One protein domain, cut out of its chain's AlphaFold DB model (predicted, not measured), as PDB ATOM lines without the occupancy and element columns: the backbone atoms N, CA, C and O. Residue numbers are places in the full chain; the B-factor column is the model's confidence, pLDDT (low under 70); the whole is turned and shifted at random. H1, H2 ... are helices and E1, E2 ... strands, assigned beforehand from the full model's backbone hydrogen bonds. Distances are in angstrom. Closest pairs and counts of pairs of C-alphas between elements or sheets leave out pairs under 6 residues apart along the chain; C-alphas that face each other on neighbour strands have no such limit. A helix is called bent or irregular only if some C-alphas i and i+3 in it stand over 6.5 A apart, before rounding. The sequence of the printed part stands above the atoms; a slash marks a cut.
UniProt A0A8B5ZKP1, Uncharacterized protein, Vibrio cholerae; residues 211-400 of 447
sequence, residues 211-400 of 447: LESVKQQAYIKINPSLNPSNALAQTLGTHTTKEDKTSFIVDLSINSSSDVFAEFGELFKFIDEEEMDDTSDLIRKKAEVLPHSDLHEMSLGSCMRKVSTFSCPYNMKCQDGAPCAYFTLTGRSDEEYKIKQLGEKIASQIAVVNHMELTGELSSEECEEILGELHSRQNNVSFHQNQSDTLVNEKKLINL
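What this domain is: This is residues 211 to 400 of the 447 residues of an uncharacterized protein of Vibrio cholerae (UniProt A0A8B5ZKP1). A long helical hairpin, H7 and H8, makes one end of this elongated domain, and three crossed helices, H3, H4 and H5, make the other. A small two-stranded sheet, E1 and E2, with H2 packed on E1, lies near the last residues of H8, while the loop of residues 321 to 334 runs through the middle. The printed part has 190 residues, with eight named helices and two named strands in the order H1 E1 H2 H3 H4 H5 H6 H7 H8 E2; the strands are antiparallel and the class is mostly helix. It is only just compact, close to loose, with a radius of gyration of the C-alphas of 19.2 A and spans of 67 by 41 by 31 A.

How they stand to each other: H1, residues 211 to 217, is close to but not clearly touching H2, residues 228 to 236, with the C-alphas of Leu 211 and Leu 236 closest at 5.1 A. E1, residues 219 to 222, and E2, residues 396 to 399, are antiparallel at 152 degrees, with N 222 and O 396 2.9 A apart and N 398 and O 220 2.8 A apart, both within hydrogen-bond range. The closest C-alphas of E1 and H2, those of Ile 222 and Ala 231, are 5.6 A apart. The hub is H3, residues 242 to 255, which touches three helices. It touches H2 about perpendicular at 78 degrees, closest at the C-alphas of Asn 230 and Phe 248, 5.5 A. With residues 249 to 254 alone it touches H4, residues 259 to 272, about perpendicular at 84 degrees, closest at the C-alphas of Ser 253 and Gly 265, 5.6 A. H5, residues 278 to 292, touches H3 with residues 285 to 290 alone, at a steep tilt of 61 degrees, closest at the C-alphas of Thr 246 and Leu 290, 5.5 A. H4 and H5 form a helical hairpin, closest at the C-alphas of Phe 268 and Lys 285, 6.5 A. H6, residues 317 to 320, is close to but not clearly touching H7, residues 335 to 359; the C-alphas of Asp 320 and Leu 342 are closest at 7.5 A. H7 and H8, residues 364 to 393, touch as a helical hairpin at a shallow tilt of 19 degrees, opposite ways, closest at the C-alphas of Glu 336 and Ser 388, 5.8 A. Every O i to N i+4 pair is within hydrogen-bond range in H1, H2, H3, H7 and H8, against 7 of 10 in H4 and 9 of 11 in H5; H6 is too short for such a pair.

Where its parts are: H1 begins at C-alpha 211, (56.300, 2.879, -37.354). H3 is 19.8 A long, H4 18.8 A and H5 22.1 A. H4 is irregular, with C-alphas 260 and 263 8.4 A apart, and H5 only just so, with C-alphas 288 and 291 6.9 A apart. H7 is 36.2 A long and H8 41.8 A. E2 ends at C-alpha 399, (54.281, 15.925, -44.001).

The domain as a whole: The C-alphas farthest apart, those of Asp 277 and Gly 360, are 67.6 A apart. The printed part has no cut. The links H5 to H6, 24 residues, and H6 to H7, 14 residues, are long. Mean pLDDT of the printed part is 88.8, and no printed residue is under 70.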
ATOM      1  N   LEU A 211      56.070   1.740 -38.246       82.75
ATOM      2  CA  LEU A 211      56.300   2.879 -37.354       82.75
ATOM      3  C   LEU A 211      57.711   3.488 -37.471       82.75
ATOM      4  O   LEU A 211      57.857   4.708 -37.416       82.75
ATOM      5  N   GLU A 212      58.752   2.668 -37.612       80.75
ATOM      6  CA  GLU A 212      60.131   3.144 -37.779       80.75
ATOM      7  C   GLU A 212      60.326   3.823 -39.137       80.75
ATOM      8  O   GLU A 212      60.949   4.883 -39.197       80.75
ATOM      9  N   SER A 213      59.714   3.300 -40.202       77.44
ATOM     10  CA  SER A 213      59.722   3.945 -41.522       77.44
ATOM     11  C   SER A 213      59.089   5.338 -41.468       77.44
ATOM     12  O   SER A 213      59.679   6.306 -41.948       77.44
ATOM     13  N   VAL A 214      57.940   5.479 -40.796       81.44
ATOM     14  CA  VAL A 214      57.284   6.784 -40.594       81.44
ATOM     15  C   VAL A 214      58.154   7.729 -39.755       81.44
ATOM     16  O   VAL A 214      58.270   8.909 -40.090       81.44
ATOM     17  N   LYS A 215      58.810   7.235 -38.694       80.62
ATOM     18  CA  LYS A 215      59.730   8.042 -37.870       80.62
ATOM     19  C   LYS A 215      60.931   8.556 -38.662       80.62
ATOM     20  O   LYS A 215      61.317   9.706 -38.480       80.62
ATOM     21  N   GLN A 216      61.521   7.715 -39.509       79.56
ATOM     22  CA  GLN A 216      62.691   8.072 -40.313       79.56
ATOM     23  C   GLN A 216      62.337   9.053 -41.430       79.56
ATOM     24  O   GLN A 216      63.073  10.008 -41.669       79.56
ATOM     25  N   GLN A 217      61.209   8.832 -42.105       78.56
ATOM     26  CA  GLN A 217      60.794   9.656 -43.236       78.56
ATOM     27  C   GLN A 217      60.144  10.971 -42.788       78.56
ATOM     28  O   GLN A 217      60.213  11.957 -43.514       78.56
ATOM     29  N   ALA A 218      59.525  11.004 -41.602       77.25
ATOM     30  CA  ALA A 218      58.685  12.107 -41.129       77.25
ATOM     31  C   ALA A 218      57.515  12.441 -42.082       77.25
ATOM     32  O   ALA A 218      57.005  13.565 -42.113       77.25
ATOM     33  N   TYR A 219      57.053  11.435 -42.827       80.19
ATOM     34  CA  TYR A 219      55.846  11.476 -43.643       80.19
ATOM     35  C   TYR A 219      54.927  10.324 -43.253       80.19
ATOM     36  O   TYR A 219      55.389   9.237 -42.913       80.19
ATOM     37  N   ILE A 220      53.620  10.553 -43.341       86.44
ATOM     38  CA  ILE A 220      52.608   9.513 -43.160       86.44
ATOM     39  C   ILE A 220      51.616   9.566 -44.323       86.44
ATOM     40  O   ILE A 220      51.166  10.640 -44.712       86.44
ATOM     41  N   LYS A 221      51.288   8.414 -44.909       89.75
ATOM     42  CA  LYS A 221      50.206   8.281 -45.895       89.75
ATOM     43  C   LYS A 221      48.937   7.864 -45.140       89.75
ATOM     44  O   LYS A 221      49.001   6.876 -44.427       89.75
ATOM     45  N   ILE A 222      47.814   8.574 -45.253       91.94
ATOM     46  CA  ILE A 222      46.559   8.250 -44.538       91.94
ATOM     47  C   ILE A 222      45.410   8.109 -45.536       91.94
ATOM     48  O   ILE A 222      45.267   8.962 -46.410       91.94
ATOM     49  N   ASN A 223      44.585   7.067 -45.399       94.19
ATOM     50  CA  ASN A 223      43.376   6.899 -46.208       94.19
ATOM     51  C   ASN A 223      42.248   7.782 -45.631       94.19
ATOM     52  O   ASN A 223      41.814   7.534 -44.507       94.19
ATOM     53  N   PRO A 224      41.788   8.826 -46.347       92.75
ATOM     54  CA  PRO A 224      40.767   9.742 -45.849       92.75
ATOM     55  C   PRO A 224      39.352   9.147 -45.851       92.75
ATOM     56  O   PRO A 224      38.472   9.744 -45.240       92.75
ATOM     57  N   SER A 225      39.128   8.028 -46.548       94.56
ATOM     58  CA  SER A 225      37.830   7.348 -46.613       94.56
ATOM     59  C   SER A 225      37.584   6.438 -45.407       94.56
ATOM     60  O   SER A 225      36.443   6.078 -45.144       94.56
ATOM     61  N   LEU A 226      38.636   6.082 -44.664       94.81
ATOM     62  CA  LEU A 226      38.533   5.278 -43.445       94.81
ATOM     63  C   LEU A 226      38.271   6.156 -42.220       94.81
ATOM     64  O   LEU A 226      38.627   7.338 -42.178       94.81
ATOM     65  N   ASN A 227      37.733   5.547 -41.164       94.75
ATOM     66  CA  ASN A 227      37.693   6.166 -39.847       94.75
ATOM     67  C   ASN A 227      39.113   6.623 -39.448       94.75
ATOM     68  O   ASN A 227      40.052   5.832 -39.567       94.75
ATOM     69  N   PRO A 228      39.304   7.847 -38.916       92.19
ATOM     70  CA  PRO A 228      40.634   8.376 -38.609       92.19
ATOM     71  C   PRO A 228      41.510   7.447 -37.758       92.19
ATOM     72  O   PRO A 228      42.713   7.348 -37.997       92.19
ATOM     73  N   SER A 229      40.917   6.737 -36.793       91.94
ATOM     74  CA  SER A 229      41.653   5.796 -35.940       91.94
ATOM     75  C   SER A 229      42.146   4.587 -36.737       91.94
ATOM     76  O   SER A 229      43.309   4.204 -36.620       91.94
ATOM     77  N   ASN A 230      41.292   4.039 -37.604       94.56
ATOM     78  CA  ASN A 230      41.631   2.930 -38.493       94.56
ATOM     79  C   ASN A 230      42.647   3.347 -39.554       94.56
ATOM     80  O   ASN A 230      43.576   2.599 -39.826       94.56
ATOM     81  N   ALA A 231      42.519   4.553 -40.105       93.31
ATOM     82  CA  ALA A 231      43.441   5.090 -41.095       93.31
ATOM     83  C   ALA A 231      44.861   5.264 -40.524       93.31
ATOM     84  O   ALA A 231      45.844   4.930 -41.184       93.31
ATOM     85  N   LEU A 232      44.985   5.748 -39.280       90.94
ATOM     86  CA  LEU A 232      46.273   5.782 -38.580       90.94
ATOM     87  C   LEU A 232      46.783   4.373 -38.261       90.94
ATOM     88  O   LEU A 232      47.966   4.088 -38.473       90.94
ATOM     89  N   ALA A 233      45.910   3.502 -37.750       91.56
ATOM     90  CA  ALA A 233      46.280   2.145 -37.368       91.56
ATOM     91  C   ALA A 233      46.774   1.330 -38.569       91.56
ATOM     92  O   ALA A 233      47.794   0.652 -38.437       91.56
ATOM     93  N   GLN A 234      46.130   1.491 -39.730       93.69
ATOM     94  CA  GLN A 234      46.518   0.907 -41.010       93.69
ATOM     95  C   GLN A 234      47.966   1.261 -41.346       93.69
ATOM     96  O   GLN A 234      48.802   0.383 -41.546       93.69
ATOM     97  N   THR A 235      48.288   2.555 -41.371       90.56
ATOM     98  CA  THR A 235      49.611   3.011 -41.801       90.56
ATOM     99  C   THR A 235      50.707   2.617 -40.822       90.56
ATOM    100  O   THR A 235      51.804   2.264 -41.250       90.56
ATOM    101  N   LEU A 236      50.421   2.664 -39.519       88.94
ATOM    102  CA  LEU A 236      51.393   2.367 -38.464       88.94
ATOM    103  C   LEU A 236      51.491   0.871 -38.122       88.94
ATOM    104  O   LEU A 236      52.423   0.484 -37.418       88.94
ATOM    105  N   GLY A 237      50.543   0.047 -38.577       86.06
ATOM    106  CA  GLY A 237      50.426  -1.362 -38.196       86.06
ATOM    107  C   GLY A 237      50.059  -1.560 -36.721       86.06
ATOM    108  O   GLY A 237      50.573  -2.469 -36.079       86.06
ATOM    109  N   THR A 238      49.214  -0.694 -36.151       85.56
ATOM    110  CA  THR A 238      48.964  -0.622 -34.690       85.56
ATOM    111  C   THR A 238      47.592  -1.147 -34.255       85.56
ATOM    112  O   THR A 238      47.034  -0.694 -33.261       85.56
ATOM    113  N   HIS A 239      47.045  -2.140 -34.959       85.38
ATOM    114  CA  HIS A 239      45.805  -2.805 -34.542       85.38
ATOM    115  C   HIS A 239      46.052  -3.676 -33.303       85.38
ATOM    116  O   HIS A 239      46.659  -4.747 -33.395       85.38
ATOM    117  N   THR A 240      45.598  -3.216 -32.135       79.94
ATOM    118  CA  THR A 240      45.968  -3.833 -30.853       79.94
ATOM    119  C   THR A 240      44.949  -4.850 -30.360       79.94
ATOM    120  O   THR A 240      45.321  -5.966 -29.992       79.94
ATOM    121  N   THR A 241      43.668  -4.492 -30.382       88.56
ATOM    122  CA  THR A 241      42.583  -5.330 -29.865       88.56
ATOM    123  C   THR A 241      41.888  -6.102 -30.983       88.56
ATOM    124  O   THR A 241      42.103  -5.854 -32.172       88.56
ATOM    125  N   LYS A 242      41.060  -7.085 -30.615       88.75
ATOM    126  CA  LYS A 242      40.263  -7.830 -31.598       88.75
ATOM    127  C   LYS A 242      39.183  -6.931 -32.205       88.75
ATOM    128  O   LYS A 242      38.874  -7.023 -33.392       88.75
ATOM    129  N   GLU A 243      38.663  -6.022 -31.394       90.38
ATOM    130  CA  GLU A 243      37.695  -5.000 -31.753       90.38
ATOM    131  C   GLU A 243      38.296  -4.009 -32.761       90.38
ATOM    132  O   GLU A 243      37.657  -3.737 -33.776       90.38
ATOM    133  N   ASP A 244      39.543  -3.559 -32.553       92.12
ATOM    134  CA  ASP A 244      40.261  -2.680 -33.493       92.12
ATOM    135  C   ASP A 244      40.405  -3.344 -34.865       92.12
ATOM    136  O   ASP A 244      40.161  -2.723 -35.896       92.12
ATOM    137  N   LYS A 245      40.797  -4.624 -34.887       94.00
ATOM    138  CA  LYS A 245      41.004  -5.379 -36.131       94.00
ATOM    139  C   LYS A 245      39.693  -5.623 -36.867       94.00
ATOM    140  O   LYS A 245      39.618  -5.404 -38.070       94.00
ATOM    141  N   THR A 246      38.648  -6.014 -36.137       95.00
ATOM    142  CA  THR A 246      37.300  -6.192 -36.697       95.00
ATOM    143  C   THR A 246      36.788  -4.881 -37.277       95.00
ATOM    144  O   THR A 246      36.306  -4.847 -38.405       95.00
ATOM    145  N   SER A 247      36.922  -3.784 -36.524       95.19
ATOM    146  CA  SER A 247      36.486  -2.472 -36.986       95.19
ATOM    147  C   SER A 247      37.272  -2.007 -38.204       95.19
ATOM    148  O   SER A 247      36.680  -1.362 -39.059       95.19
ATOM    149  N   PHE A 248      38.569  -2.311 -38.281       95.88
ATOM    150  CA  PHE A 248      39.396  -1.995 -39.438       95.88
ATOM    151  C   PHE A 248      38.976  -2.780 -40.682       95.88
ATOM    152  O   PHE A 248      38.809  -2.169 -41.729       95.88
ATOM    153  N   ILE A 249      38.766  -4.096 -40.575       95.25
ATOM    154  CA  ILE A 249      38.354  -4.928 -41.717       95.25
ATOM    155  C   ILE A 249      37.007  -4.453 -42.262       95.25
ATOM    156  O   ILE A 249      36.894  -4.217 -43.458       95.25
ATOM    157  N   VAL A 250      36.015  -4.231 -41.391       95.56
ATOM    158  CA  VAL A 250      34.696  -3.725 -41.808       95.56
ATOM    159  C   VAL A 250      34.819  -2.365 -42.502       95.56
ATOM    160  O   VAL A 250      34.248  -2.168 -43.567       95.56
ATOM    161  N   ASP A 251      35.578  -1.438 -41.916       95.38
ATOM    162  CA  ASP A 251      35.782  -0.097 -42.467       95.38
ATOM    163  C   ASP A 251      36.505  -0.140 -43.824       95.38
ATOM    164  O   ASP A 251      36.086   0.523 -44.769       95.38
ATOM    165  N   LEU A 252      37.533  -0.984 -43.960       94.56
ATOM    166  CA  LEU A 252      38.268  -1.154 -45.212       94.56
ATOM    167  C   LEU A 252      37.401  -1.798 -46.299       94.56
ATOM    168  O   LEU A 252      37.404  -1.317 -47.425       94.56
ATOM    169  N   SER A 253      36.630  -2.835 -45.966       93.94
ATOM    170  CA  SER A 253      35.732  -3.519 -46.906       93.94
ATOM    171  C   SER A 253      34.612  -2.624 -47.441       93.94
ATOM    172  O   SER A 253      34.110  -2.875 -48.530       93.94
ATOM    173  N   ILE A 254      34.199  -1.602 -46.683       92.31
ATOM    174  CA  ILE A 254      33.155  -0.656 -47.104       92.31
ATOM    175  C   ILE A 254      33.754   0.501 -47.916       92.31
ATOM    176  O   ILE A 254      33.158   0.940 -48.896       92.31
ATOM    177  N   ASN A 255      34.912   1.015 -47.494       93.81
ATOM    178  CA  ASN A 255      35.432   2.301 -47.965       93.81
ATOM    179  C   ASN A 255      36.648   2.207 -48.909       93.81
ATOM    180  O   ASN A 255      37.120   3.244 -49.380       93.81
ATOM    181  N   SER A 256      37.169   1.005 -49.181       92.88
ATOM    182  CA  SER A 256      38.277   0.762 -50.114       92.88
ATOM    183  C   SER A 256      37.805   0.019 -51.361       92.88
ATOM    184  O   SER A 256      36.868  -0.771 -51.326       92.88
ATOM    185  N   SER A 257      38.498   0.263 -52.469       91.69
ATOM    186  CA  SER A 257      38.350  -0.455 -53.737       91.69
ATOM    187  C   SER A 257      39.255  -1.689 -53.842       91.69
ATOM    188  O   SER A 257      39.303  -2.329 -54.887       91.69
ATOM    189  N   SER A 258      40.002  -2.018 -52.783       92.06
ATOM    190  CA  SER A 258      40.857  -3.202 -52.744       92.06
ATOM    191  C   SER A 258      40.060  -4.493 -52.517       92.06
ATOM    192  O   SER A 258      39.218  -4.574 -51.626       92.06
ATOM    193  N   ASP A 259      40.428  -5.550 -53.242       91.62
ATOM    194  CA  ASP A 259      39.839  -6.892 -53.133       91.62
ATOM    195  C   ASP A 259      40.414  -7.724 -51.979       91.62
ATOM    196  O   ASP A 259      40.091  -8.899 -51.827       91.62
ATOM    197  N   VAL A 260      41.277  -7.138 -51.147       90.50
ATOM    198  CA  VAL A 260      41.932  -7.826 -50.024       90.50
ATOM    199  C   VAL A 260      40.938  -8.523 -49.083       90.50
ATOM    200  O   VAL A 260      41.249  -9.564 -48.508       90.50
ATOM    201  N   PHE A 261      39.748  -7.946 -48.934       92.06
ATOM    202  CA  PHE A 261      38.665  -8.453 -48.095       92.06
ATOM    203  C   PHE A 261      37.367  -8.619 -48.900       92.06
ATOM    204  O   PHE A 261      36.276  -8.411 -48.365       92.06
ATOM    205  N   ALA A 262      37.483  -8.972 -50.187       88.50
ATOM    206  CA  ALA A 262      36.346  -9.108 -51.099       88.50
ATOM    207  C   ALA A 262      35.270 -10.072 -50.569       88.50
ATOM    208  O   ALA A 262      34.084  -9.777 -50.674       88.50
ATOM    209  N   GLU A 263      35.685 -11.157 -49.909       88.06
ATOM    210  CA  GLU A 263      34.801 -12.151 -49.279       88.06
ATOM    211  C   GLU A 263      33.813 -11.507 -48.288       88.06
ATOM    212  O   GLU A 263      32.626 -11.833 -48.269       88.06
ATOM    213  N   PHE A 264      34.278 -10.538 -47.494       90.00
ATOM    214  CA  PHE A 264      33.412  -9.792 -46.580       90.00
ATOM    215  C   PHE A 264      32.550  -8.770 -47.319       90.00
ATOM    216  O   PHE A 264      31.401  -8.570 -46.945       90.00
ATOM    217  N   GLY A 265      33.066  -8.154 -48.386       86.00
ATOM    218  CA  GLY A 265      32.283  -7.247 -49.228       86.00
ATOM    219  C   GLY A 265      31.083  -7.939 -49.881       86.00
ATOM    220  O   GLY A 265      29.997  -7.368 -49.941       86.00
ATOM    221  N   GLU A 266      31.245  -9.187 -50.324       87.94
ATOM    222  CA  GLU A 266      30.140 -10.015 -50.820       87.94
ATOM    223  C   GLU A 266      29.144 -10.357 -49.712       87.94
ATOM    224  O   GLU A 266      27.942 -10.184 -49.900       87.94
ATOM    225  N   LEU A 267      29.635 -10.756 -48.534       88.81
ATOM    226  CA  LEU A 267      28.790 -11.017 -47.368       88.81
ATOM    227  C   LEU A 267      27.966  -9.789 -46.956       88.81
ATOM    228  O   LEU A 267      26.797  -9.911 -46.599       88.81
ATOM    229  N   PHE A 268      28.558  -8.597 -47.023       91.38
ATOM    230  CA  PHE A 268      27.897  -7.356 -46.632       91.38
ATOM    231  C   PHE A 268      26.746  -6.987 -47.563       91.38
ATOM    232  O   PHE A 268      25.754  -6.465 -47.070       91.38
ATOM    233  N   LYS A 269      26.823  -7.324 -48.858       88.19
ATOM    234  CA  LYS A 269      25.705  -7.115 -49.794       88.19
ATOM    235  C   LYS A 269      24.464  -7.899 -49.377       88.19
ATOM    236  O   LYS A 269      23.376  -7.345 -49.403       88.19
ATOM    237  N   PHE A 270      24.631  -9.149 -48.938       87.12
ATOM    238  CA  PHE A 270      23.511  -9.953 -48.437       87.12
ATOM    239  C   PHE A 270      22.914  -9.387 -47.147       87.12
ATOM    240  O   PHE A 270      21.712  -9.488 -46.943       87.12
ATOM    241  N   ILE A 271      23.740  -8.791 -46.281       86.94
ATOM    242  CA  ILE A 271      23.259  -8.129 -45.061       86.94
ATOM    243  C   ILE A 271      22.444  -6.880 -45.420       86.94
ATOM    244  O   ILE A 271      21.357  -6.697 -44.884       86.94
ATOM    245  N   ASP A 272      22.938  -6.069 -46.359       85.81
ATOM    246  CA  ASP A 272      22.299  -4.813 -46.774       85.81
ATOM    247  C   ASP A 272      20.932  -5.031 -47.460       85.81
ATOM    248  O   ASP A 272      20.095  -4.131 -47.486       85.81
ATOM    249  N   GLU A 273      20.672  -6.228 -47.994       85.38
ATOM    250  CA  GLU A 273      19.380  -6.608 -48.586       85.38
ATOM    251  C   GLU A 273      18.268  -6.851 -47.548       85.38
ATOM    252  O   GLU A 273      17.093  -6.903 -47.914       85.38
ATOM    253  N   GLU A 274      18.593  -6.987 -46.259       81.62
ATOM    254  CA  GLU A 274      17.620  -7.327 -45.209       81.62
ATOM    255  C   GLU A 274      16.861  -6.114 -44.621       81.62
ATOM    256  O   GLU A 274      16.136  -6.268 -43.638       81.62
ATOM    257  N   GLU A 275      16.986  -4.927 -45.234       74.06
ATOM    258  CA  GLU A 275      16.303  -3.668 -44.863       74.06
ATOM    259  C   GLU A 275      16.347  -3.353 -43.348       74.06
ATOM    260  O   GLU A 275      15.321  -3.082 -42.714       74.06
ATOM    261  N   MET A 276      17.538  -3.385 -42.741       78.62
ATOM    262  CA  MET A 276      17.740  -2.969 -41.345       78.62
ATOM    263  C   MET A 276      18.138  -1.482 -41.264       78.62
ATOM    264  O   MET A 276      18.363  -0.817 -42.271       78.62
ATOM    265  N   ASP A 277      18.163  -0.910 -40.055       88.19
ATOM    266  CA  ASP A 277      18.743   0.424 -39.861       88.19
ATOM    267  C   ASP A 277      20.283   0.372 -39.890       88.19
ATOM    268  O   ASP A 277      20.881  -0.620 -39.461       88.19
ATOM    269  N   ASP A 278      20.922   1.481 -40.289       84.31
ATOM    270  CA  ASP A 278      22.385   1.599 -40.436       84.31
ATOM    271  C   ASP A 278      23.184   1.104 -39.212       84.31
ATOM    272  O   ASP A 278      24.306   0.600 -39.336       84.31
ATOM    273  N   THR A 279      22.642   1.271 -37.998       85.88
ATOM    274  CA  THR A 279      23.336   0.871 -36.765       85.88
ATOM    275  C   THR A 279      23.284  -0.639 -36.594       85.88
ATOM    276  O   THR A 279      24.300  -1.266 -36.276       85.88
ATOM    277  N   SER A 280      22.110  -1.222 -36.812       87.88
ATOM    278  CA  SER A 280      21.890  -2.662 -36.740       87.88
ATOM    279  C   SER A 280      22.674  -3.407 -37.831       87.88
ATOM    280  O   SER A 280      23.304  -4.426 -37.525       87.88
ATOM    281  N   ASP A 281      22.752  -2.855 -39.046       88.75
ATOM    282  CA  ASP A 281      23.590  -3.383 -40.133       88.75
ATOM    283  C   ASP A 281      25.067  -3.412 -39.751       88.75
ATOM    284  O   ASP A 281      25.741  -4.439 -39.869       88.75
ATOM    285  N   LEU A 282      25.588  -2.302 -39.221       88.50
ATOM    286  CA  LEU A 282      26.990  -2.219 -38.826       88.50
ATOM    287  C   LEU A 282      27.334  -3.196 -37.691       88.50
ATOM    288  O   LEU A 282      28.422  -3.782 -37.683       88.50
ATOM    289  N   ILE A 283      26.426  -3.382 -36.725       90.81
ATOM    290  CA  ILE A 283      26.591  -4.362 -35.642       90.81
ATOM    291  C   ILE A 283      26.671  -5.774 -36.219       90.81
ATOM    292  O   ILE A 283      27.554  -6.542 -35.828       90.81
ATOM    293  N   ARG A 284      25.800  -6.102 -37.176       90.88
ATOM    294  CA  ARG A 284      25.784  -7.414 -37.817       90.88
ATOM    295  C   ARG A 284      27.034  -7.663 -38.654       90.88
ATOM    296  O   ARG A 284      27.687  -8.684 -38.454       90.88
ATOM    297  N   LYS A 285      27.447  -6.704 -39.489       93.38
ATOM    298  CA  LYS A 285      28.707  -6.776 -40.254       93.38
ATOM    299  C   LYS A 285      29.898  -7.046 -39.332       93.38
ATOM    300  O   LYS A 285      30.698  -7.942 -39.588       93.38
ATOM    301  N   LYS A 286      29.991  -6.333 -38.202       93.62
ATOM    302  CA  LYS A 286      31.038  -6.576 -37.194       93.62
ATOM    303  C   LYS A 286      30.953  -7.972 -36.576       93.62
ATOM    304  O   LYS A 286      31.997  -8.585 -36.369       93.62
ATOM    305  N   ALA A 287      29.755  -8.469 -36.277       91.94
ATOM    306  CA  ALA A 287      29.567  -9.798 -35.700       91.94
ATOM    307  C   ALA A 287      30.040 -10.917 -36.644       91.94
ATOM    308  O   ALA A 287      30.696 -11.846 -36.177       91.94
ATOM    309  N   GLU A 288      29.787 -10.789 -37.949       92.12
ATOM    310  CA  GLU A 288      30.217 -11.762 -38.965       92.12
ATOM    311  C   GLU A 288      31.733 -11.743 -39.218       92.12
ATOM    312  O   GLU A 288      32.357 -12.783 -39.424       92.12
ATOM    313  N   VAL A 289      32.366 -10.567 -39.155       92.88
ATOM    314  CA  VAL A 289      33.825 -10.446 -39.332       92.88
ATOM    315  C   VAL A 289      34.596 -10.882 -38.085       92.88
ATOM    316  O   VAL A 289      35.709 -11.403 -38.182       92.88
ATOM    317  N   LEU A 290      34.026 -10.706 -36.889       91.12
ATOM    318  CA  LEU A 290      34.702 -10.943 -35.610       91.12
ATOM    319  C   LEU A 290      35.420 -12.310 -35.507       91.12
ATOM    320  O   LEU A 290      36.540 -12.334 -34.986       91.12
ATOM    321  N   PRO A 291      34.877 -13.456 -35.960       86.12
ATOM    322  CA  PRO A 291      35.564 -14.750 -35.894       86.12
ATOM    323  C   PRO A 291      36.818 -14.832 -36.776       86.12
ATOM    324  O   PRO A 291      37.730 -15.588 -36.448       86.12
ATOM    325  N   HIS A 292      36.879 -14.024 -37.837       85.19
ATOM    326  CA  HIS A 292      37.913 -14.030 -38.878       85.19
ATOM    327  C   HIS A 292      38.800 -12.776 -38.850       85.19
ATOM    328  O   HIS A 292      39.618 -12.559 -39.735       85.19
ATOM    329  N   SER A 293      38.645 -11.955 -37.811       88.44
ATOM    330  CA  SER A 293      39.272 -10.638 -37.681       88.44
ATOM    331  C   SER A 293      40.698 -10.650 -37.137       88.44
ATOM    332  O   SER A 293      41.249  -9.596 -36.813       88.44
ATOM    333  N   ASP A 294      41.308 -11.821 -36.965       90.81
ATOM    334  CA  ASP A 294      42.700 -11.836 -36.545       90.81
ATOM    335  C   ASP A 294      43.564 -11.209 -37.643       90.81
ATOM    336  O   ASP A 294      43.337 -11.379 -38.829       90.81
ATOM    337  N   LEU A 295      44.543 -10.421 -37.224       91.06
ATOM    338  CA  LEU A 295      45.548  -9.805 -38.082       91.06
ATOM    339  C   LEU A 295      46.838  -9.875 -37.282       91.06
ATOM    340  O   LEU A 295      47.090  -9.054 -36.393       91.06
ATOM    341  N   HIS A 296      47.568 -10.969 -37.465       88.75
ATOM    342  CA  HIS A 296      48.885 -11.158 -36.884       88.75
ATOM    343  C   HIS A 296      49.918 -10.529 -37.813       88.75
ATOM    344  O   HIS A 296      50.054 -10.961 -38.954       88.75
ATOM    345  N   GLU A 297      50.619  -9.512 -37.320       86.25
ATOM    346  CA  GLU A 297      51.685  -8.831 -38.055       86.25
ATOM    347  C   GLU A 297      52.784  -9.823 -38.470       86.25
ATOM    348  O   GLU A 297      53.311 -10.562 -37.637       86.25
ATOM    349  N   MET A 298      53.136  -9.815 -39.756       86.69
ATOM    350  CA  MET A 298      54.250 -10.574 -40.326       86.69
ATOM    351  C   MET A 298      55.325  -9.613 -40.862       86.69
ATOM    352  O   MET A 298      55.161  -8.393 -40.803       86.69
ATOM    353  N   SER A 299      56.443 -10.138 -41.380       87.44
ATOM    354  CA  SER A 299      57.485  -9.297 -41.996       87.44
ATOM    355  C   SER A 299      56.947  -8.550 -43.220       87.44
ATOM    356  O   SER A 299      57.145  -7.341 -43.361       87.44
ATOM    357  N   LEU A 300      56.232  -9.279 -44.074       90.38
ATOM    358  CA  LEU A 300      55.417  -8.769 -45.164       90.38
ATOM    359  C   LEU A 300      53.967  -9.150 -44.862       90.38
ATOM    360  O   LEU A 300      53.703 -10.328 -44.639       90.38
ATOM    361  N   GLY A 301      53.045  -8.187 -44.862       91.88
ATOM    362  CA  GLY A 301      51.612  -8.438 -44.685       91.88
ATOM    363  C   GLY A 301      51.180  -8.836 -43.271       91.88
ATOM    364  O   GLY A 301      51.861  -8.595 -42.271       91.88
ATOM    365  N   SER A 302      50.002  -9.446 -43.191       92.06
ATOM    366  CA  SER A 302      49.397  -9.968 -41.965       92.06
ATOM    367  C   SER A 302      48.745 -11.330 -42.197       92.06
ATOM    368  O   SER A 302      48.313 -11.652 -43.305       92.06
ATOM    369  N   CYS A 303      48.654 -12.135 -41.137       91.75
ATOM    370  CA  CYS A 303      47.950 -13.413 -41.153       91.75
ATOM    371  C   CYS A 303      46.603 -13.332 -40.430       91.75
ATOM    372  O   CYS A 303      46.538 -12.870 -39.291       91.75
ATOM    373  N   MET A 304      45.559 -13.887 -41.050       90.25
ATOM    374  CA  MET A 304      44.211 -13.994 -40.487       90.25
ATOM    375  C   MET A 304      44.027 -15.114 -39.457       90.25
ATOM    376  O   MET A 304      42.926 -15.366 -38.972       90.25
ATOM    377  N   ARG A 305      45.107 -15.814 -39.094       85.50
ATOM    378  CA  ARG A 305      45.109 -16.810 -38.018       85.50
ATOM    379  C   ARG A 305      45.785 -16.258 -36.772       85.50
ATOM    380  O   ARG A 305      46.693 -15.433 -36.839       85.50
ATOM    381  N   LYS A 306      45.430 -16.826 -35.618       82.75
ATOM    382  CA  LYS A 306      46.133 -16.615 -34.342       82.75
ATOM    383  C   LYS A 306      47.482 -17.329 -34.306       82.75
ATOM    384  O   LYS A 306      47.671 -18.252 -33.515       82.75
ATOM    385  N   VAL A 307      48.415 -16.913 -35.160       78.69
ATOM    386  CA  VAL A 307      49.719 -17.582 -35.295       78.69
ATOM    387  C   VAL A 307      50.553 -17.506 -34.006       78.69
ATOM    388  O   VAL A 307      51.301 -18.422 -33.688       78.69
ATOM    389  N   SER A 308      50.354 -16.463 -33.194       72.94
ATOM    390  CA  SER A 308      50.973 -16.351 -31.864       72.94
ATOM    391  C   SER A 308      50.489 -17.399 -30.857       72.94
ATOM    392  O   SER A 308      51.172 -17.662 -29.873       72.94
ATOM    393  N   THR A 309      49.299 -17.970 -31.064       74.12
ATOM    394  CA  THR A 309      48.734 -19.022 -30.203       74.12
ATOM    395  C   THR A 309      48.981 -20.406 -30.793       74.12
ATOM    396  O   THR A 309      49.244 -21.355 -30.059       74.12
ATOM    397  N   PHE A 310      48.903 -20.519 -32.119       72.88
ATOM    398  CA  PHE A 310      49.072 -21.764 -32.853       72.88
ATOM    399  C   PHE A 310      50.112 -21.568 -33.948       72.88
ATOM    400  O   PHE A 310      49.906 -20.744 -34.834       72.88
ATOM    401  N   SER A 311      51.186 -22.356 -33.935       76.81
ATOM    402  CA  SER A 311      52.195 -22.323 -34.996       76.81
ATOM    403  C   SER A 311      51.565 -22.445 -36.390       76.81
ATOM    404  O   SER A 311      50.555 -23.131 -36.578       76.81
ATOM    405  N   CYS A 312      52.159 -21.776 -37.381       79.19
ATOM    406  CA  CYS A 312      51.661 -21.811 -38.754       79.19
ATOM    407  C   CYS A 312      51.796 -23.230 -39.340       79.19
ATOM    408  O   CYS A 312      52.916 -23.730 -39.432       79.19
ATOM    409  N   PRO A 313      50.706 -23.873 -39.802       78.25
ATOM    410  CA  PRO A 313      50.770 -25.224 -40.367       78.25
ATOM    411  C   PRO A 313      51.425 -25.275 -41.757       78.25
ATOM    412  O   PRO A 313      51.726 -26.356 -42.250       78.25
ATOM    413  N   TYR A 314      51.635 -24.118 -42.396       77.38
ATOM    414  CA  TYR A 314      52.224 -23.992 -43.733       77.38
ATOM    415  C   TYR A 314      53.631 -23.382 -43.712       77.38
ATOM    416  O   TYR A 314      54.073 -22.857 -44.732       77.38
ATOM    417  N   ASN A 315      54.300 -23.378 -42.551       80.88
ATOM    418  CA  ASN A 315      55.676 -22.892 -42.388       80.88
ATOM    419  C   ASN A 315      55.924 -21.494 -42.981       80.88
ATOM    420  O   ASN A 315      56.979 -21.229 -43.539       80.88
ATOM    421  N   MET A 316      54.939 -20.596 -42.879       85.44
ATOM    422  CA  MET A 316      55.029 -19.216 -43.377       85.44
ATOM    423  C   MET A 316      55.341 -19.072 -44.879       85.44
ATOM    424  O   MET A 316      55.829 -18.023 -45.288       85.44
ATOM    425  N   LYS A 317      54.974 -20.055 -45.719       85.31
ATOM    426  CA  LYS A 317      55.195 -20.025 -47.183       85.31
ATOM    427  C   LYS A 317      54.750 -18.734 -47.897       85.31
ATOM    428  O   LYS A 317      55.279 -18.385 -48.947       85.31
ATOM    429  N   CYS A 318      53.790 -18.000 -47.329       86.69
ATOM    430  CA  CYS A 318      53.338 -16.710 -47.852       86.69
ATOM    431  C   CYS A 318      54.418 -15.621 -47.839       86.69
ATOM    432  O   CYS A 318      54.365 -14.716 -48.664       86.69
ATOM    433  N   GLN A 319      55.407 -15.703 -46.944       91.62
ATOM    434  CA  GLN A 319      56.521 -14.748 -46.904       91.62
ATOM    435  C   GLN A 319      57.471 -14.907 -48.098       91.62
ATOM    436  O   GLN A 319      58.126 -13.944 -48.481       91.62
ATOM    437  N   ASP A 320      57.479 -16.082 -48.729       87.75
ATOM    438  CA  ASP A 320      58.222 -16.348 -49.962       87.75
ATOM    439  C   ASP A 320      57.371 -16.093 -51.220       87.75
ATOM    440  O   ASP A 320      57.810 -16.356 -52.339       87.75
ATOM    441  N   GLY A 321      56.147 -15.580 -51.066       88.44
ATOM    442  CA  GLY A 321      55.238 -15.266 -52.171       88.44
ATOM    443  C   GLY A 321      54.326 -16.418 -52.590       88.44
ATOM    444  O   GLY A 321      53.525 -16.240 -53.507       88.44
ATOM    445  N   ALA A 322      54.387 -17.576 -51.925       88.50
ATOM    446  CA  ALA A 322      53.495 -18.691 -52.233       88.50
ATOM    447  C   ALA A 322      52.042 -18.403 -51.794       88.50
ATOM    448  O   ALA A 322      51.829 -17.811 -50.727       88.50
ATOM    449  N   PRO A 323      51.026 -18.872 -52.545       90.00
ATOM    450  CA  PRO A 323      49.622 -18.656 -52.200       90.00
ATOM    451  C   PRO A 323      49.249 -19.202 -50.814       90.00
ATOM    452  O   PRO A 323      49.535 -20.358 -50.466       90.00
ATOM    453  N   CYS A 324      48.560 -18.384 -50.018       91.19
ATOM    454  CA  CYS A 324      48.023 -18.766 -48.715       91.19
ATOM    455  C   CYS A 324      46.690 -18.057 -48.464       91.19
ATOM    456  O   CYS A 324      46.649 -16.836 -48.412       91.19
ATOM    457  N   ALA A 325      45.631 -18.829 -48.211       88.75
ATOM    458  CA  ALA A 325      44.286 -18.299 -47.960       88.75
ATOM    459  C   ALA A 325      44.172 -17.427 -46.694       88.75
ATOM    460  O   ALA A 325      43.184 -16.739 -46.502       88.75
ATOM    461  N   TYR A 326      45.165 -17.474 -45.802       90.31
ATOM    462  CA  TYR A 326      45.163 -16.706 -44.556       90.31
ATOM    463  C   TYR A 326      46.078 -15.483 -44.609       90.31
ATOM    464  O   TYR A 326      46.300 -14.862 -43.571       90.31
ATOM    465  N   PHE A 327      46.691 -15.196 -45.755       93.31
ATOM    466  CA  PHE A 327      47.624 -14.091 -45.919       93.31
ATOM    467  C   PHE A 327      46.931 -12.893 -46.562       93.31
ATOM    468  O   PHE A 327      46.168 -13.045 -47.509       93.31
ATOM    469  N   THR A 328      47.230 -11.698 -46.060       93.31
ATOM    470  CA  THR A 328      46.641 -10.456 -46.551       93.31
ATOM    471  C   THR A 328      47.608  -9.279 -46.406       93.31
ATOM    472  O   THR A 328      48.473  -9.280 -45.527       93.31
ATOM    473  N   LEU A 329      47.467  -8.264 -47.264       94.81
ATOM    474  CA  LEU A 329      48.136  -6.972 -47.103       94.81
ATOM    475  C   LEU A 329      47.171  -5.978 -46.476       94.81
ATOM    476  O   LEU A 329      46.034  -5.847 -46.903       94.81
ATOM    477  N   THR A 330      47.639  -5.234 -45.486       93.19
ATOM    478  CA  THR A 330      46.777  -4.301 -44.743       93.19
ATOM    479  C   THR A 330      46.867  -2.869 -45.270       93.19
ATOM    480  O   THR A 330      46.027  -2.029 -44.959       93.19
ATOM    481  N   GLY A 331      47.861  -2.568 -46.103       92.94
ATOM    482  CA  GLY A 331      48.201  -1.224 -46.543       92.94
ATOM    483  C   GLY A 331      49.158  -0.513 -45.584       92.94
ATOM    484  O   GLY A 331      49.178   0.720 -45.545       92.94
ATOM    485  N   ARG A 332      49.950  -1.244 -44.803       92.12
ATOM    486  CA  ARG A 332      50.980  -0.631 -43.953       92.12
ATOM    487  C   ARG A 332      52.038   0.080 -44.783       92.12
ATOM    488  O   ARG A 332      52.287  -0.263 -45.938       92.12
ATOM    489  N   SER A 333      52.715   1.052 -44.174       89.31
ATOM    490  CA  SER A 333      53.712   1.868 -44.876       89.31
ATOM    491  C   SER A 333      54.926   1.088 -45.394       89.31
ATOM    492  O   SER A 333      55.609   1.573 -46.288       89.31
ATOM    493  N   ASP A 334      55.235  -0.076 -44.819       88.88
ATOM    494  CA  ASP A 334      56.372  -0.916 -45.205       88.88
ATOM    495  C   ASP A 334      56.025  -2.000 -46.240       88.88
ATOM    496  O   ASP A 334      56.929  -2.539 -46.873       88.88
ATOM    497  N   GLU A 335      54.744  -2.313 -46.446       93.00
ATOM    498  CA  GLU A 335      54.316  -3.413 -47.323       93.00
ATOM    499  C   GLU A 335      54.575  -3.128 -48.811       93.00
ATOM    500  O   GLU A 335      55.025  -4.025 -49.519       93.00
ATOM    501  N   GLU A 336      54.351  -1.891 -49.273       91.50
ATOM    502  CA  GLU A 336      54.458  -1.504 -50.693       91.50
ATOM    503  C   GLU A 336      55.852  -1.795 -51.273       91.50
ATOM    504  O   GLU A 336      55.995  -2.371 -52.351       91.50
ATOM    505  N   TYR A 337      56.900  -1.408 -50.548       89.94
ATOM    506  CA  TYR A 337      58.274  -1.650 -50.980       89.94
ATOM    507  C   TYR A 337      58.647  -3.133 -50.865       89.94
ATOM    508  O   TYR A 337      59.263  -3.688 -51.773       89.94
ATOM    509  N   LYS A 338      58.243  -3.792 -49.771       92.56
ATOM    510  CA  LYS A 338      58.582  -5.197 -49.510       92.56
ATOM    511  C   LYS A 338      57.972  -6.147 -50.538       92.56
ATOM    512  O   LYS A 338      58.657  -7.068 -50.978       92.56
ATOM    513  N   ILE A 339      56.721  -5.923 -50.955       94.62
ATOM    514  CA  ILE A 339      56.080  -6.764 -51.979       94.62
ATOM    515  C   ILE A 339      56.749  -6.582 -53.349       94.62
ATOM    516  O   ILE A 339      57.001  -7.571 -54.034       94.62
ATOM    517  N   LYS A 340      57.132  -5.345 -53.705       93.62
ATOM    518  CA  LYS A 340      57.881  -5.042 -54.938       93.62
ATOM    519  C   LYS A 340      59.249  -5.735 -54.937       93.62
ATOM    520  O   LYS A 340      59.582  -6.437 -55.888       93.62
ATOM    521  N   GLN A 341      59.990  -5.639 -53.831       92.88
ATOM    522  CA  GLN A 341      61.288  -6.303 -53.664       92.88
ATOM    523  C   GLN A 341      61.169  -7.836 -53.756       92.88
ATOM    524  O   GLN A 341      62.024  -8.491 -54.353       92.88
ATOM    525  N   LEU A 342      60.112  -8.427 -53.189       93.25
ATOM    526  CA  LEU A 342      59.848  -9.862 -53.307       93.25
ATOM    527  C   LEU A 342      59.570 -10.268 -54.764       93.25
ATOM    528  O   LEU A 342      60.102 -11.276 -55.226       93.25
ATOM    529  N   GLY A 343      58.798  -9.466 -55.501       92.81
ATOM    530  CA  GLY A 343      58.541  -9.685 -56.927       92.81
ATOM    531  C   GLY A 343      59.812  -9.628 -57.778       92.81
ATOM    532  O   GLY A 343      60.020 -10.494 -58.624       92.81
ATOM    533  N   GLU A 344      60.701  -8.666 -57.522       92.19
ATOM    534  CA  GLU A 344      62.002  -8.555 -58.203       92.19
ATOM    535  C   GLU A 344      62.922  -9.751 -57.908       92.19
ATOM    536  O   GLU A 344      63.624 -10.246 -58.797       92.19
ATOM    537  N   LYS A 345      62.899 -10.256 -56.668       91.19
ATOM    538  CA  LYS A 345      63.654 -11.450 -56.264       91.19
ATOM    539  C   LYS A 345      63.181 -12.696 -57.007       91.19
ATOM    540  O   LYS A 345      64.017 -13.427 -57.533       91.19
ATOM    541  N   ILE A 346      61.871 -12.925 -57.086       89.19
ATOM    542  CA  ILE A 346      61.311 -14.086 -57.798       89.19
ATOM    543  C   ILE A 346      61.614 -13.985 -59.298       89.19
ATOM    544  O   ILE A 346      62.084 -14.956 -59.887       89.19
ATOM    545  N   ALA A 347      61.468 -12.803 -59.903       89.69
ATOM    546  CA  ALA A 347      61.854 -12.578 -61.296       89.69
ATOM    547  C   ALA A 347      63.344 -12.882 -61.549       89.69
ATOM    548  O   ALA A 347      63.701 -13.481 -62.565       89.69
ATOM    549  N   SER A 348      64.214 -12.528 -60.598       90.81
ATOM    550  CA  SER A 348      65.643 -12.855 -60.661       90.81
ATOM    551  C   SER A 348      65.896 -14.364 -60.547       90.81
ATOM    552  O   SER A 348      66.727 -14.893 -61.278       90.81
ATOM    553  N   GLN A 349      65.162 -15.076 -59.681       89.06
ATOM    554  CA  GLN A 349      65.236 -16.541 -59.572       89.06
ATOM    555  C   GLN A 349      64.814 -17.222 -60.882       89.06
ATOM    556  O   GLN A 349      65.517 -18.110 -61.355       89.06
ATOM    557  N   ILE A 350      63.733 -16.753 -61.514       88.19
ATOM    558  CA  ILE A 350      63.280 -17.243 -62.827       88.19
ATOM    559  C   ILE A 350      64.384 -17.072 -63.878       88.19
ATOM    560  O   ILE A 350      64.668 -17.994 -64.638       88.19
ATOM    561  N   ALA A 351      65.049 -15.913 -63.909       87.81
ATOM    562  CA  ALA A 351      66.145 -15.665 -64.845       87.81
ATOM    563  C   ALA A 351      67.339 -16.615 -64.632       87.81
ATOM    564  O   ALA A 351      67.936 -17.068 -65.607       87.81
ATOM    565  N   VAL A 352      67.668 -16.943 -63.377       90.56
ATOM    566  CA  VAL A 352      68.738 -17.898 -63.040       90.56
ATOM    567  C   VAL A 352      68.384 -19.313 -63.495       90.56
ATOM    568  O   VAL A 352      69.220 -19.963 -64.113       90.56
ATOM    569  N   VAL A 353      67.154 -19.772 -63.247       84.25
ATOM    570  CA  VAL A 353      66.709 -21.116 -63.660       84.25
ATOM    571  C   VAL A 353      66.719 -21.248 -65.185       84.25
ATOM    572  O   VAL A 353      67.301 -22.192 -65.707       84.25
ATOM    573  N   ASN A 354      66.204 -20.246 -65.906       83.38
ATOM    574  CA  ASN A 354      66.287 -20.209 -67.372       83.38
ATOM    575  C   ASN A 354      67.741 -20.253 -67.875       83.38
ATOM    576  O   ASN A 354      68.038 -20.869 -68.894       83.38
ATOM    577  N   HIS A 355      68.674 -19.600 -67.175       86.81
ATOM    578  CA  HIS A 355      70.090 -19.662 -67.532       86.81
ATOM    579  C   HIS A 355      70.689 -21.058 -67.290       86.81
ATOM    580  O   HIS A 355      71.441 -21.532 -68.135       86.81
ATOM    581  N   MET A 356      70.348 -21.720 -66.179       82.19
ATOM    582  CA  MET A 356      70.799 -23.086 -65.869       82.19
ATOM    583  C   MET A 356      70.278 -24.121 -66.876       82.19
ATOM    584  O   MET A 356      70.994 -25.065 -67.209       82.19
ATOM    585  N   GLU A 357      69.066 -23.921 -67.404       85.69
ATOM    586  CA  GLU A 357      68.536 -24.718 -68.517       85.69
ATOM    587  C   GLU A 357      69.394 -24.537 -69.779       85.69
ATOM    588  O   GLU A 357      69.824 -25.508 -70.402       85.69
ATOM    589  N   LEU A 358      69.711 -23.284 -70.129       86.00
ATOM    590  CA  LEU A 358      70.523 -22.955 -71.304       86.00
ATOM    591  C   LEU A 358      71.969 -23.465 -71.201       86.00
ATOM    592  O   LEU A 358      72.557 -23.814 -72.226       86.00
ATOM    593  N   THR A 359      72.558 -23.504 -69.999       87.44
ATOM    594  CA  THR A 359      73.912 -24.046 -69.774       87.44
ATOM    595  C   THR A 359      73.946 -25.566 -69.621       87.44
ATOM    596  O   THR A 359      75.035 -26.144 -69.606       87.44
ATOM    597  N   GLY A 360      72.782 -26.225 -69.572       83.31
ATOM    598  CA  GLY A 360      72.661 -27.675 -69.413       83.31
ATOM    599  C   GLY A 360      73.008 -28.177 -68.009       83.31
ATOM    600  O   GLY A 360      73.338 -29.351 -67.851       83.31
ATOM    601  N   GLU A 361      72.972 -27.299 -67.002       81.62
ATOM    602  CA  GLU A 361      73.200 -27.646 -65.591       81.62
ATOM    603  C   GLU A 361      71.983 -28.332 -64.955       81.62
ATOM    604  O   GLU A 361      72.143 -29.110 -64.015       81.62
ATOM    605  N   LEU A 362      70.787 -28.071 -65.487       81.12
ATOM    606  CA  LEU A 362      69.526 -28.700 -65.099       81.12
ATOM    607  C   LEU A 362      68.858 -29.338 -66.318       81.12
ATOM    608  O   LEU A 362      68.983 -28.841 -67.441       81.12
ATOM    609  N   SER A 363      68.135 -30.439 -66.103       85.50
ATOM    610  CA  SER A 363      67.311 -31.024 -67.161       85.50
ATOM    611  C   SER A 363      66.080 -30.157 -67.448       85.50
ATOM    612  O   SER A 363      65.607 -29.411 -66.592       85.50
ATOM    613  N   SER A 364      65.537 -30.272 -68.662       85.69
ATOM    614  CA  SER A 364      64.322 -29.545 -69.055       85.69
ATOM    615  C   SER A 364      63.128 -29.890 -68.148       85.69
ATOM    616  O   SER A 364      62.403 -28.991 -67.736       85.69
ATOM    617  N   GLU A 365      62.987 -31.157 -67.734       84.00
ATOM    618  CA  GLU A 365      61.921 -31.592 -66.815       84.00
ATOM    619  C   GLU A 365      62.052 -30.951 -65.418       84.00
ATOM    620  O   GLU A 365      61.063 -30.476 -64.861       84.00
ATOM    621  N   GLU A 366      63.269 -30.873 -64.863       82.88
ATOM    622  CA  GLU A 366      63.522 -30.208 -63.572       82.88
ATOM    623  C   GLU A 366      63.271 -28.693 -63.651       82.88
ATOM    624  O   GLU A 366      62.710 -28.098 -62.728       82.88
ATOM    625  N   CYS A 367      63.654 -28.058 -64.763       79.81
ATOM    626  CA  CYS A 367      63.396 -26.640 -64.998       79.81
ATOM    627  C   CYS A 367      61.900 -26.338 -65.095       79.81
ATOM    628  O   CYS A 367      61.445 -25.370 -64.486       79.81
ATOM    629  N   GLU A 368      61.122 -27.159 -65.805       87.06
ATOM    630  CA  GLU A 368      59.671 -26.982 -65.926       87.06
ATOM    631  C   GLU A 368      58.966 -27.017 -64.559       87.06
ATOM    632  O   GLU A 368      58.119 -26.161 -64.285       87.06
ATOM    633  N   GLU A 369      59.341 -27.945 -63.670       86.88
ATOM    634  CA  GLU A 369      58.771 -28.031 -62.319       86.88
ATOM    635  C   GLU A 369      59.099 -26.781 -61.483       86.88
ATOM    636  O   GLU A 369      58.204 -26.155 -60.901       86.88
ATOM    637  N   ILE A 370      60.371 -26.368 -61.467       85.31
ATOM    638  CA  ILE A 370      60.831 -25.203 -60.697       85.31
ATOM    639  C   ILE A 370      60.197 -23.912 -61.230       85.31
ATOM    640  O   ILE A 370      59.712 -23.084 -60.452       85.31
ATOM    641  N   LEU A 371      60.179 -23.726 -62.553       87.44
ATOM    642  CA  LEU A 371      59.570 -22.561 -63.190       87.44
ATOM    643  C   LEU A 371      58.060 -22.523 -62.952       87.44
ATOM    644  O   LEU A 371      57.524 -21.442 -62.715       87.44
ATOM    645  N   GLY A 372      57.380 -23.671 -62.939       86.94
ATOM    646  CA  GLY A 372      55.962 -23.760 -62.589       86.94
ATOM    647  C   GLY A 372      55.660 -23.170 -61.207       86.94
ATOM    648  O   GLY A 372      54.778 -22.314 -61.070       86.94
ATOM    649  N   GLU A 373      56.439 -23.552 -60.191       91.81
ATOM    650  CA  GLU A 373      56.298 -23.012 -58.832       91.81
ATOM    651  C   GLU A 373      56.674 -21.521 -58.762       91.81
ATOM    652  O   GLU A 373      55.953 -20.718 -58.161       91.81
ATOM    653  N   LEU A 374      57.768 -21.105 -59.408       89.56
ATOM    654  CA  LEU A 374      58.187 -19.699 -59.420       89.56
ATOM    655  C   LEU A 374      57.171 -18.791 -60.127       89.56
ATOM    656  O   LEU A 374      56.881 -17.703 -59.631       89.56
ATOM    657  N   HIS A 375      56.579 -19.233 -61.238       93.62
ATOM    658  CA  HIS A 375      55.520 -18.495 -61.923       93.62
ATOM    659  C   HIS A 375      54.244 -18.407 -61.079       93.62
ATOM    660  O   HIS A 375      53.627 -17.342 -61.024       93.62
ATOM    661  N   SER A 376      53.875 -19.477 -60.367       93.31
ATOM    662  CA  SER A 376      52.768 -19.456 -59.401       93.31
ATOM    663  C   SER A 376      52.990 -18.396 -58.313       93.31
ATOM    664  O   SER A 376      52.125 -17.547 -58.070       93.31
ATOM    665  N   ARG A 377      54.192 -18.365 -57.722       94.44
ATOM    666  CA  ARG A 377      54.596 -17.348 -56.737       94.44
ATOM    667  C   ARG A 377      54.592 -15.938 -57.334       94.44
ATOM    668  O   ARG A 377      54.057 -15.022 -56.716       94.44
ATOM    669  N   GLN A 378      55.124 -15.756 -58.544       94.88
ATOM    670  CA  GLN A 378      55.154 -14.461 -59.235       94.88
ATOM    671  C   GLN A 378      53.741 -13.917 -59.492       94.88
ATOM    672  O   GLN A 378      53.489 -12.733 -59.267       94.88
ATOM    673  N   ASN A 379      52.811 -14.773 -59.920       96.06
ATOM    674  CA  ASN A 379      51.416 -14.398 -60.153       96.06
ATOM    675  C   ASN A 379      50.733 -13.959 -58.853       96.06
ATOM    676  O   ASN A 379      50.065 -12.925 -58.822       96.06
ATOM    677  N   ASN A 380      50.948 -14.703 -57.766       94.94
ATOM    678  CA  ASN A 380      50.407 -14.365 -56.453       94.94
ATOM    679  C   ASN A 380      50.977 -13.042 -55.910       94.94
ATOM    680  O   ASN A 380      50.238 -12.190 -55.419       94.94
ATOM    681  N   VAL A 381      52.288 -12.828 -56.046       95.88
ATOM    682  CA  VAL A 381      52.934 -11.565 -55.658       95.88
ATOM    683  C   VAL A 381      52.429 -10.398 -56.505       95.88
ATOM    684  O   VAL A 381      52.145  -9.344 -55.948       95.88
ATOM    685  N   SER A 382      52.240 -10.590 -57.812       96.12
ATOM    686  CA  SER A 382      51.667  -9.580 -58.713       96.12
ATOM    687  C   SER A 382      50.245  -9.182 -58.301       96.12
ATOM    688  O   SER A 382      49.932  -7.995 -58.216       96.12
ATOM    689  N   PHE A 383      49.401 -10.160 -57.945       95.12
ATOM    690  CA  PHE A 383      48.074  -9.892 -57.390       95.12
ATOM    691  C   PHE A 383      48.163  -9.013 -56.136       95.12
ATOM    692  O   PHE A 383      47.546  -7.950 -56.081       95.12
ATOM    693  N   HIS A 384      48.976  -9.404 -55.153       95.44
ATOM    694  CA  HIS A 384      49.127  -8.628 -53.922       95.44
ATOM    695  C   HIS A 384      49.772  -7.257 -54.150       95.44
ATOM    696  O   HIS A 384      49.412  -6.300 -53.468       95.44
ATOM    697  N   GLN A 385      50.679  -7.123 -55.115       95.62
ATOM    698  CA  GLN A 385      51.257  -5.839 -55.487       95.62
ATOM    699  C   GLN A 385      50.186  -4.887 -56.029       95.62
ATOM    700  O   GLN A 385      50.115  -3.755 -55.561       95.62
ATOM    701  N   ASN A 386      49.301  -5.358 -56.916       95.94
ATOM    702  CA  ASN A 386      48.177  -4.555 -57.409       95.94
ATOM    703  C   ASN A 386      47.270  -4.097 -56.258       95.94
ATOM    704  O   ASN A 386      46.903  -2.927 -56.185       95.94
ATOM    705  N   GLN A 387      46.963  -4.995 -55.317       95.00
ATOM    706  CA  GLN A 387      46.178  -4.645 -54.130       95.00
ATOM    707  C   GLN A 387      46.895  -3.620 -53.237       95.00
ATOM    708  O   GLN A 387      46.276  -2.683 -52.734       95.00
ATOM    709  N   SER A 388      48.213  -3.756 -53.066       95.12
ATOM    710  CA  SER A 388      49.037  -2.791 -52.336       95.12
ATOM    711  C   SER A 388      49.010  -1.413 -52.998       95.12
ATOM    712  O   SER A 388      48.799  -0.413 -52.313       95.12
ATOM    713  N   ASP A 389      49.160  -1.360 -54.323       94.50
ATOM    714  CA  ASP A 389      49.129  -0.117 -55.089       94.50
ATOM    715  C   ASP A 389      47.753   0.564 -54.970       94.50
ATOM    716  O   ASP A 389      47.696   1.767 -54.708       94.50
ATOM    717  N   THR A 390      46.643  -0.184 -55.034       95.56
ATOM    718  CA  THR A 390      45.291   0.341 -54.754       95.56
ATOM    719  C   THR A 390      45.209   0.967 -53.360       95.56
ATOM    720  O   THR A 390      44.886   2.149 -53.222       95.56
ATOM    721  N   LEU A 391      45.601   0.221 -52.319       94.62
ATOM    722  CA  LEU A 391      45.594   0.698 -50.931       94.62
ATOM    723  C   LEU A 391      46.518   1.900 -50.696       94.62
ATOM    724  O   LEU A 391      46.340   2.637 -49.726       94.62
ATOM    725  N   VAL A 392      47.565   2.077 -51.500       92.81
ATOM    726  CA  VAL A 392      48.473   3.226 -51.423       92.81
ATOM    727  C   VAL A 392      47.900   4.434 -52.157       92.81
ATOM    728  O   VAL A 392      47.996   5.543 -51.631       92.81
ATOM    729  N   ASN A 393      47.288   4.233 -53.322       93.88
ATOM    730  CA  ASN A 393      46.710   5.296 -54.147       93.88
ATOM    731  C   ASN A 393      45.511   5.979 -53.480       93.88
ATOM    732  O   ASN A 393      45.279   7.168 -53.687       93.88
ATOM    733  N   GLU A 394      44.790   5.256 -52.625       94.06
ATOM    734  CA  GLU A 394      43.717   5.816 -51.800       94.06
ATOM    735  C   GLU A 394      44.233   6.732 -50.676       94.06
ATOM    736  O   GLU A 394      43.466   7.488 -50.079       94.06
ATOM    737  N   LYS A 395      45.536   6.707 -50.364       93.56
ATOM    738  CA  LYS A 395      46.107   7.478 -49.257       93.56
ATOM    739  C   LYS A 395      46.609   8.848 -49.687       93.56
ATOM    740  O   LYS A 395      47.250   9.029 -50.718       93.56
ATOM    741  N   LYS A 396      46.435   9.822 -48.797       89.94
ATOM    742  CA  LYS A 396      47.022  11.160 -48.901       89.94
ATOM    743  C   LYS A 396      48.301  11.252 -48.082       89.94
ATOM    744  O   LYS A 396      48.334  10.857 -46.918       89.94
ATOM    745  N   LEU A 397      49.349  11.803 -48.687       88.81
ATOM    746  CA  LEU A 397      50.624  12.059 -48.024       88.81
ATOM    747  C   LEU A 397      50.522  13.294 -47.120       88.81
ATOM    748  O   LEU A 397      50.131  14.372 -47.564       88.81
ATOM    749  N   ILE A 398      50.929  13.146 -45.865       82.75
ATOM    750  CA  ILE A 398      50.989  14.209 -44.865       82.75
ATOM    751  C   ILE A 398      52.440  14.355 -44.413       82.75
ATOM    752  O   ILE A 398      53.075  13.394 -43.976       82.75
ATOM    753  N   ASN A 399      52.959  15.577 -44.506       79.75
ATOM    754  CA  ASN A 399      54.281  15.925 -44.001       79.75
ATOM    755  C   ASN A 399      54.198  16.250 -42.504       79.75
ATOM    756  O   ASN A 399      53.645  17.283 -42.117       79.75
ATOM    757  N   LEU A 400      54.773  15.387 -41.664       75.94
ATOM    758  CA  LEU A 400      54.757  15.565 -40.213       75.94
ATOM    759  C   LEU A 400      55.691  16.699 -39.760       75.94
ATOM    760  O   LEU A 400      55.420  17.331 -38.743       75.94
TER     761      LEU A 400